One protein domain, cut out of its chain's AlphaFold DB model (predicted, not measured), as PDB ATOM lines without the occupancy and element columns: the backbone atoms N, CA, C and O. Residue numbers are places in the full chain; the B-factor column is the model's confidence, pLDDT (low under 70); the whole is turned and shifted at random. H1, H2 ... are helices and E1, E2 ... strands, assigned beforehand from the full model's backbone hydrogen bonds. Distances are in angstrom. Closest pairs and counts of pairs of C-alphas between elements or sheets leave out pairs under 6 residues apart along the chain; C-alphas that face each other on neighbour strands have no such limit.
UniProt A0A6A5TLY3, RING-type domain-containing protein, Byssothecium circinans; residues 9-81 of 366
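What this domain is: This is residues 9 to 81 of the 366 residues of the protein "RING-type domain-containing protein" of Byssothecium circinans (UniProt A0A6A5TLY3). What shape? There is little regular structure: a ribbon, E1 and E2, runs from paired helices H1 and H3 to H2. What parts? Mixed in class, H1, E1, H2, E2 and H3 hold only 29 of 73 residues. It is compact, radius of gyration of the C-alphas 12.4 A, spanning 34 by 27 by 19 A.

How they stand to each other: What touches? H1, residues 9 to 15, and H3, residues 71 to 79, touch, opposite ways, closest at C-alphas 11 and 79, 6.6 A. H2, residues 23 to 28, is apart from both. Which strands pair? E1, residues 18 to 20, and E2, residues 53 to 56, are antiparallel, with N 19 and O 55 within hydrogen-bond range, 2.9 A. Each helix has every O i to N i+4 pair within range.

Where its parts are: Start? H1 begins at C-alpha 9, (140.755, 148.971, 170.620). End? H3 ends at C-alpha 79, (129.487, 150.755, 170.603).

The domain as a whole: Long links? H2 to E2 and E2 to H3 are long. Low confidence? pLDDT is under 70 at residues 47 to 51 and 61 to 63.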
ATOM      1  N   ALA A   9     140.064 150.080 171.272       93.25
ATOM      2  CA  ALA A   9     140.755 148.971 170.620       93.25
ATOM      3  C   ALA A   9     139.988 147.638 170.728       93.25
ATOM      4  O   ALA A   9     140.006 146.837 169.793       93.25
ATOM      5  N   GLN A  10     139.300 147.392 171.848       92.50
ATOM      6  CA  GLN A  10     138.441 146.217 172.014       92.50
ATOM      7  C   GLN A  10     137.164 146.333 171.176       92.50
ATOM      8  O   GLN A  10     136.754 145.343 170.572       92.50
ATOM      9  N   ILE A  11     136.559 147.525 171.100       93.75
ATOM     10  CA  ILE A  11     135.410 147.791 170.220       93.75
ATOM     11  C   ILE A  11     135.810 147.524 168.767       93.75
ATOM     12  O   ILE A  11     135.175 146.709 168.106       93.75
ATOM     13  N   GLU A  12     136.908 148.113 168.296       95.00
ATOM     14  CA  GLU A  12     137.415 147.919 166.935       95.00
ATOM     15  C   GLU A  12     137.749 146.444 166.649       95.00
ATOM     16  O   GLU A  12     137.430 145.913 165.584       95.00
ATOM     17  N   GLY A  13     138.315 145.734 167.630       93.62
ATOM     18  CA  GLY A  13     138.536 144.290 167.549       93.62
ATOM     19  C   GLY A  13     137.242 143.488 167.359       93.62
ATOM     20  O   GLY A  13     137.219 142.552 166.559       93.62
ATOM     21  N   ARG A  14     136.155 143.876 168.040       94.06
ATOM     22  CA  ARG A  14     134.818 143.279 167.867       94.06
ATOM     23  C   ARG A  14     134.227 143.613 166.496       94.06
ATOM     24  O   ARG A  14     133.704 142.719 165.836       94.06
ATOM     25  N   LEU A  15     134.358 144.859 166.033       94.81
ATOM     26  CA  LEU A  15     133.833 145.296 164.733       94.81
ATOM     27  C   LEU A  15     134.473 144.547 163.555       94.81
ATOM     28  O   LEU A  15     133.784 144.221 162.592       94.81
ATOM     29  N   ARG A  16     135.754 144.176 163.651       94.75
ATOM     30  CA  ARG A  16     136.446 143.370 162.623       94.75
ATOM     31  C   ARG A  16     135.864 141.968 162.413       94.75
ATOM     32  O   ARG A  16     136.200 141.327 161.418       94.75
ATOM     33  N   ARG A  17     135.023 141.481 163.330       93.12
ATOM     34  CA  ARG A  17     134.326 140.187 163.213       93.12
ATOM     35  C   ARG A  17     132.953 140.277 162.565       93.12
ATOM     36  O   ARG A  17     132.314 139.252 162.348       93.12
ATOM     37  N   ILE A  18     132.493 141.484 162.260       93.88
ATOM     38  CA  ILE A  18     131.294 141.675 161.458       93.88
ATOM     39  C   ILE A  18     131.652 141.303 160.019       93.88
ATOM     40  O   ILE A  18     132.544 141.906 159.415       93.88
ATOM     41  N   ARG A  19     130.975 140.294 159.469       94.19
ATOM     42  CA  ARG A  19     131.196 139.818 158.103       94.19
ATOM     43  C   ARG A  19     130.029 140.224 157.208       94.19
ATOM     44  O   ARG A  19     128.882 140.056 157.626       94.19
ATOM     45  N   PRO A  20     130.293 140.764 156.000       93.31
ATOM     46  CA  PRO A  20     129.253 140.868 154.985       93.31
ATOM     47  C   PRO A  20     128.701 139.475 154.696       93.31
ATOM     48  O   PRO A  20     129.466 138.510 154.631       93.31
ATOM     49  N   LEU A  21     127.389 139.389 154.519       92.69
ATOM     50  CA  LEU A  21     126.792 138.216 153.908       92.69
ATOM     51  C   LEU A  21     127.202 138.175 152.431       92.69
ATOM     52  O   LEU A  21     127.187 139.203 151.752       92.69
ATOM     53  N   ASP A  22     127.604 137.010 151.941       91.62
ATOM     54  CA  ASP A  22     127.878 136.811 150.523       91.62
ATOM     55  C   ASP A  22     126.582 136.861 149.698       91.62
ATOM     56  O   ASP A  22     125.489 136.584 150.195       91.62
ATOM     57  N   ALA A  23     126.709 137.248 148.426       89.50
ATOM     58  CA  ALA A  23     125.562 137.428 147.536       89.50
ATOM     59  C   ALA A  23     124.776 136.122 147.323       89.50
ATOM     60  O   ALA A  23     123.551 136.152 147.280       89.50
ATOM     61  N   GLU A  24     125.466 134.981 147.259       92.56
ATOM     62  CA  GLU A  24     124.840 133.667 147.082       92.56
ATOM     63  C   GLU A  24     123.970 133.298 148.292       92.56
ATOM     64  O   GLU A  24     122.799 132.956 148.141       92.56
ATOM     65  N   THR A  25     124.501 133.447 149.509       91.94
ATOM     66  CA  THR A  25     123.739 133.219 150.742       91.94
ATOM     67  C   THR A  25     122.593 134.218 150.875       91.94
ATOM     68  O   THR A  25     121.516 133.849 151.331       91.94
ATOM     69  N   PHE A  26     122.778 135.471 150.443       92.44
ATOM     70  CA  PHE A  26     121.708 136.470 150.439       92.44
ATOM     71  C   PHE A  26     120.534 136.076 149.534       92.44
ATOM     72  O   PHE A  26     119.373 136.215 149.926       92.44
ATOM     73  N   GLU A  27     120.816 135.558 148.339       93.19
ATOM     74  CA  GLU A  27     119.788 135.088 147.405       93.19
ATOM     75  C   GLU A  27     119.002 133.888 147.951       93.19
ATOM     76  O   GLU A  27     117.818 133.746 147.639       93.19
ATOM     77  N   GLN A  28     119.625 133.075 148.806       94.69
ATOM     78  CA  GLN A  28     118.990 131.930 149.464       94.69
ATOM     79  C   GLN A  28     118.065 132.319 150.627       94.69
ATOM     80  O   GLN A  28     117.244 131.498 151.037       94.69
ATOM     81  N   LEU A  29     118.158 133.547 151.151       92.75
ATOM     82  CA  LEU A  29     117.278 134.006 152.227       92.75
ATOM     83  C   LEU A  29     115.840 134.170 151.741       92.75
ATOM     84  O   LEU A  29     115.597 134.737 150.666       92.75
ATOM     85  N   SER A  30     114.896 133.759 152.587       94.56
ATOM     86  CA  SER A  30     113.474 134.066 152.418       94.56
ATOM     87  C   SER A  30     113.216 135.578 152.469       94.56
ATOM     88  O   SER A  30     114.051 136.358 152.926       94.56
ATOM     89  N   VAL A  31     112.062 136.026 151.968       92.31
ATOM     90  CA  VAL A  31     111.722 137.463 151.931       92.31
ATOM     91  C   VAL A  31     111.627 138.036 153.348       92.31
ATOM     92  O   VAL A  31     112.024 139.175 153.582       92.31
ATOM     93  N   GLU A  32     111.161 137.229 154.296       91.50
ATOM     94  CA  GLU A  32     111.034 137.569 155.708       91.50
ATOM     95  C   GLU A  32     112.413 137.777 156.358       91.50
ATOM     96  O   GLU A  32     112.642 138.778 157.038       91.50
ATOM     97  N   GLU A  33     113.373 136.896 156.060       93.12
ATOM     98  CA  GLU A  33     114.761 136.985 156.543       93.12
ATOM     99  C   GLU A  33     115.554 138.132 155.902       93.12
ATOM    100  O   GLU A  33     116.641 138.483 156.370       93.12
ATOM    101  N   ARG A  34     115.018 138.758 154.847       94.12
ATOM    102  CA  ARG A  34     115.633 139.922 154.201       94.12
ATOM    103  C   ARG A  34     115.318 141.239 154.910       94.12
ATOM    104  O   ARG A  34     115.426 142.302 154.299       94.12
ATOM    105  N   THR A  35     114.942 141.198 156.183       95.06
ATOM    106  CA  THR A  35     114.675 142.385 156.995       95.06
ATOM    107  C   THR A  35     115.521 142.380 158.262       95.06
ATOM    108  O   THR A  35     115.764 141.351 158.883       95.06
ATOM    109  N   CYS A  36     116.032 143.550 158.638       95.31
ATOM    110  CA  CYS A  36     116.816 143.690 159.855       95.31
ATOM    111  C   CYS A  36     115.906 143.733 161.080       95.31
ATOM    112  O   CYS A  36     115.226 144.726 161.302       95.31
ATOM    113  N   GLU A  37     115.997 142.735 161.948       94.88
ATOM    114  CA  GLU A  37     115.176 142.634 163.166       94.88
ATOM    115  C   GLU A  37     115.420 143.752 164.200       94.88
ATOM    116  O   GLU A  37     114.614 143.974 165.098       94.88
ATOM    117  N   ILE A  38     116.531 144.493 164.094       95.12
ATOM    118  CA  ILE A  38     116.819 145.621 164.998       95.12
ATOM    119  C   ILE A  38     116.087 146.897 164.554       95.12
ATOM    120  O   ILE A  38     115.655 147.676 165.400       95.12
ATOM    121  N   CYS A  39     115.985 147.154 163.245       95.69
ATOM    122  CA  CYS A  39     115.457 148.421 162.715       95.69
ATOM    123  C   CYS A  39     114.283 148.274 161.736       95.69
ATOM    124  O   CYS A  39     113.785 149.279 161.238       95.69
ATOM    125  N   GLY A  40     113.869 147.048 161.417       94.69
ATOM    126  CA  GLY A  40     112.813 146.718 160.457       94.69
ATOM    127  C   GLY A  40     113.143 147.032 158.994       94.69
ATOM    128  O   GLY A  40     112.285 146.900 158.127       94.69
ATOM    129  N   THR A  41     114.359 147.491 158.686       94.06
ATOM    130  CA  THR A  41     114.724 147.888 157.318       94.06
ATOM    131  C   THR A  41     115.033 146.659 156.468       94.06
ATOM    132  O   THR A  41     115.841 145.822 156.870       94.06
ATOM    133  N   GLY A  42     114.409 146.566 155.293       92.88
ATOM    134  CA  GLY A  42     114.705 145.532 154.303       92.88
ATOM    135  C   GLY A  42     116.089 145.702 153.675       92.88
ATOM    136  O   GLY A  42     116.535 146.824 153.428       92.88
ATOM    137  N   TYR A  43     116.765 144.593 153.398       91.38
ATOM    138  CA  TYR A  43     118.009 144.583 152.638       91.38
ATOM    139  C   TYR A  43     117.696 144.696 151.146       91.38
ATOM    140  O   TYR A  43     116.902 143.924 150.608       91.38
ATOM    141  N   SER A  44     118.340 145.642 150.465       85.12
ATOM    142  CA  SER A  44     118.275 145.742 149.008       85.12
ATOM    143  C   SER A  44     119.507 145.088 148.391       85.12
ATOM    144  O   SER A  44     120.627 145.339 148.835       85.12
ATOM    145  N   SER A  45     119.307 144.293 147.340       76.44
ATOM    146  CA  SER A  45     120.393 143.735 146.523       76.44
ATOM    147  C   SER A  45     121.187 144.814 145.778       76.44
ATOM    148  O   SER A  45     122.331 144.585 145.402       76.44
ATOM    149  N   GLU A  46     120.589 145.988 145.562       77.88
ATOM    150  CA  GLU A  46     121.172 147.070 144.761       77.88
ATOM    151  C   GLU A  46     121.885 148.135 145.605       77.88
ATOM    152  O   GLU A  46     122.493 149.053 145.051       77.88
ATOM    153  N   SER A  47     121.820 148.059 146.941       65.81
ATOM    154  CA  SER A  47     122.385 149.130 147.760       65.81
ATOM    155  C   SER A  47     123.911 149.051 147.778       65.81
ATOM    156  O   SER A  47     124.496 148.184 148.425       65.81
ATOM    157  N   THR A  48     124.558 150.030 147.153       66.62
ATOM    158  CA  THR A  48     125.980 150.362 147.350       66.62
ATOM    159  C   THR A  48     126.271 150.946 148.739       66.62
ATOM    160  O   THR A  48     127.417 151.257 149.062       66.62
ATOM    161  N   ASP A  49     125.240 151.089 149.573       63.91
ATOM    162  CA  ASP A  49     125.309 151.718 150.882       63.91
ATOM    163  C   ASP A  49     125.775 150.786 152.009       63.91
ATOM    164  O   ASP A  49     125.703 149.559 151.963       63.91
ATOM    165  N   LEU A  50     126.170 151.430 153.112       61.31
ATOM    166  CA  LEU A  50     126.555 150.868 154.417       61.31
ATOM    167  C   LEU A  50     125.448 150.046 155.125       61.31
ATOM    168  O   LEU A  50     125.582 149.720 156.305       61.31
ATOM    169  N   SER A  51     124.352 149.744 154.429       67.12
ATOM    170  CA  SER A  51     123.152 149.055 154.916       67.12
ATOM    171  C   SER A  51     123.096 147.594 154.463       67.12
ATOM    172  O   SER A  51     122.031 146.984 154.491       67.12
ATOM    173  N   TYR A  52     124.223 147.029 154.033       81.31
ATOM    174  CA  TYR A  52     124.279 145.637 153.614       81.31
ATOM    175  C   TYR A  52     124.095 144.677 154.809       81.31
ATOM    176  O   TYR A  52     124.466 145.015 155.948       81.31
ATOM    177  N   PRO A  53     123.505 143.493 154.568       90.25
ATOM    178  CA  PRO A  53     123.317 142.467 155.585       90.25
ATOM    179  C   PRO A  53     124.663 141.954 156.092       90.25
ATOM    180  O   PRO A  53     125.570 141.629 155.321       90.25
ATOM    181  N   VAL A  54     124.787 141.867 157.411       92.69
ATOM    182  CA  VAL A  54     125.952 141.311 158.091       92.69
ATOM    183  C   VAL A  54     125.538 140.257 159.095       92.69
ATOM    184  O   VAL A  54     124.457 140.322 159.679       92.69
ATOM    185  N   TYR A  55     126.455 139.342 159.366       92.88
ATOM    186  CA  TYR A  55     126.409 138.494 160.548       92.88
ATOM    187  C   TYR A  55     127.684 138.702 161.368       92.88
ATOM    188  O   TYR A  55     128.695 139.221 160.883       92.88
ATOM    189  N   VAL A  56     127.634 138.328 162.643       92.44
ATOM    190  CA  VAL A  56     128.795 138.401 163.533       92.44
ATOM    191  C   VAL A  56     129.413 137.018 163.623       92.44
ATOM    192  O   VAL A  56     128.744 136.080 164.048       92.44
ATOM    193  N   GLU A  57     130.676 136.891 163.226       90.31
ATOM    194  CA  GLU A  57     131.432 135.646 163.340       90.31
ATOM    195  C   GLU A  57     131.845 135.437 164.811       90.31
ATOM    196  O   GLU A  57     132.639 136.220 165.350       90.31
ATOM    197  N   PRO A  58     131.297 134.430 165.511       86.56
ATOM    198  CA  PRO A  58     131.583 134.238 166.925       86.56
ATOM    199  C   PRO A  58     132.959 133.600 167.146       86.56
ATOM    200  O   PRO A  58     133.499 132.884 166.307       86.56
ATOM    201  N   GLU A  59     133.528 133.843 168.326       81.06
ATOM    202  CA  GLU A  59     134.952 133.611 168.606       81.06
ATOM    203  C   GLU A  59     135.417 132.147 168.599       81.06
ATOM    204  O   GLU A  59     136.619 131.926 168.480       81.06
ATOM    205  N   ARG A  60     134.509 131.175 168.786       74.75
ATOM    206  CA  ARG A  60     134.691 129.703 168.718       74.75
ATOM    207  C   ARG A  60     133.553 129.015 169.482       74.75
ATOM    208  O   ARG A  60     133.304 129.370 170.638       74.75
ATOM    209  N   GLY A  61     132.976 127.962 168.901       64.50
ATOM    210  CA  GLY A  61     132.094 127.004 169.582       64.50
ATOM    211  C   GLY A  61     130.926 126.532 168.705       64.50
ATOM    212  O   GLY A  61     130.590 127.216 167.748       64.50
ATOM    213  N   PRO A  62     130.281 125.396 169.019       55.59
ATOM    214  CA  PRO A  62     129.190 124.811 168.222       55.59
ATOM    215  C   PRO A  62     127.844 125.570 168.288       55.59
ATOM    216  O   PRO A  62     126.851 125.105 167.744       55.59
ATOM    217  N   GLY A  63     127.791 126.745 168.925       63.62
ATOM    218  CA  GLY A  63     126.568 127.537 169.135       63.62
ATOM    219  C   GLY A  63     126.487 128.813 168.296       63.62
ATOM    220  O   GLY A  63     125.983 129.828 168.773       63.62
ATOM    221  N   VAL A  64     127.050 128.808 167.085       80.81
ATOM    222  CA  VAL A  64     127.133 130.008 166.243       80.81
ATOM    223  C   VAL A  64     125.770 130.345 165.647       80.81
ATOM    224  O   VAL A  64     125.277 129.668 164.748       80.81
ATOM    225  N   CYS A  65     125.129 131.401 166.142       90.38
ATOM    226  CA  CYS A  65     123.914 131.888 165.506       90.38
ATOM    227  C   CYS A  65     124.260 132.615 164.197       90.38
ATOM    228  O   CYS A  65     125.215 133.392 164.157       90.38
ATOM    229  N   ARG A  66     123.465 132.405 163.145       91.12
ATOM    230  CA  ARG A  66     123.629 133.065 161.837       91.12
ATOM    231  C   ARG A  66     122.607 134.181 161.598       91.12
ATOM    232  O   ARG A  66     122.285 134.478 160.459       91.12
ATOM    233  N   HIS A  67     122.085 134.784 162.669       95.12
ATOM    234  CA  HIS A  67     121.145 135.899 162.540       95.12
ATOM    235  C   HIS A  67     121.801 137.083 161.828       95.12
ATOM    236  O   HIS A  67     122.968 137.406 162.079       95.12
ATOM    237  N   ILE A  68     121.017 137.714 160.963       95.81
ATOM    238  CA  ILE A  68     121.466 138.724 160.013       95.81
ATOM    239  C   ILE A  68     120.922 140.077 160.459       95.81
ATOM    240  O   ILE A  68     119.793 140.191 160.933       95.81
ATOM    241  N   PHE A  69     121.758 141.105 160.358       96.12
ATOM    242  CA  PHE A  69     121.448 142.456 160.810       96.12
ATOM    243  C   PHE A  69     122.012 143.489 159.832       96.12
ATOM    244  O   PHE A  69     122.892 143.190 159.030       96.12
ATOM    245  N   CYS A  70     121.553 144.739 159.904       95.38
ATOM    246  CA  CYS A  70     122.248 145.839 159.234       95.38
ATOM    247  C   CYS A  70     123.593 146.108 159.921       95.38
ATOM    248  O   CYS A  70     123.660 146.178 161.152       95.38
ATOM    249  N   ARG A  71     124.638 146.384 159.129       94.31
ATOM    250  CA  ARG A  71     125.967 146.738 159.651       94.31
ATOM    251  C   ARG A  71     125.923 147.859 160.688       94.31
ATOM    252  O   ARG A  71     126.442 147.689 161.788       94.31
ATOM    253  N   ARG A  72     125.247 148.967 160.372       94.62
ATOM    254  CA  ARG A  72     125.101 150.110 161.290       94.62
ATOM    255  C   ARG A  72     124.444 149.719 162.613       94.62
ATOM    256  O   ARG A  72     124.905 150.151 163.657       94.62
ATOM    257  N   CYS A  73     123.408 148.881 162.587       96.25
ATOM    258  CA  CYS A  73     122.710 148.456 163.801       96.25
ATOM    259  C   CYS A  73     123.623 147.645 164.725       96.25
ATOM    260  O   CYS A  73     123.656 147.905 165.927       96.25
ATOM    261  N   VAL A  74     124.400 146.710 164.171       95.88
ATOM    262  CA  VAL A  74     125.366 145.920 164.950       95.88
ATOM    263  C   VAL A  74     126.512 146.795 165.459       95.88
ATOM    264  O   VAL A  74     126.872 146.698 166.628       95.88
ATOM    265  N   GLU A  75     127.055 147.689 164.628       95.88
ATOM    266  CA  GLU A  75     128.106 148.631 165.039       95.88
ATOM    267  C   GLU A  75     127.637 149.538 166.182       95.88
ATOM    268  O   GLU A  75     128.331 149.674 167.191       95.88
ATOM    269  N   THR A  76     126.441 150.124 166.058       96.56
ATOM    270  CA  THR A  76     125.827 150.941 167.109       96.56
ATOM    271  C   THR A  76     125.622 150.125 168.378       96.56
ATOM    272  O   THR A  76     126.011 150.588 169.449       96.56
ATOM    273  N   LEU A  77     125.083 148.904 168.270       95.88
ATOM    274  CA  LEU A  77     124.878 148.016 169.411       95.88
ATOM    275  C   LEU A  77     126.198 147.735 170.137       95.88
ATOM    276  O   LEU A  77     126.280 147.963 171.342       95.88
ATOM    277  N   ILE A  78     127.248 147.325 169.418       95.62
ATOM    278  CA  ILE A  78     128.576 147.048 169.989       95.62
ATOM    279  C   ILE A  78     129.144 148.293 170.682       95.62
ATOM    280  O   ILE A  78     129.634 148.193 171.810       95.62
ATOM    281  N   ARG A  79     129.015 149.470 170.056       95.69
ATOM    282  CA  ARG A  79     129.487 150.755 170.603       95.69
ATOM    283  C   ARG A  79     128.739 151.221 171.849       95.69
ATOM    284  O   ARG A  79     129.319 151.969 172.626       95.69
ATOM    285  N   THR A  80     127.505 150.763 172.096       94.75
ATOM    286  CA  THR A  80     126.817 151.065 173.372       94.75
ATOM    287  C   THR A  80     127.568 150.524 174.587       94.75
ATOM    288  O   THR A  80     127.357 150.999 175.700       94.75
ATOM    289  N   ASN A  81     128.428 149.520 174.376       90.19
ATOM    290  CA  ASN A  81     129.185 148.840 175.416       90.19
ATOM    291  C   ASN A  81     128.326 148.362 176.606       90.19
ATOM    292  O   ASN A  81     128.751 148.367 177.763       90.19
TER     293      ASN A  81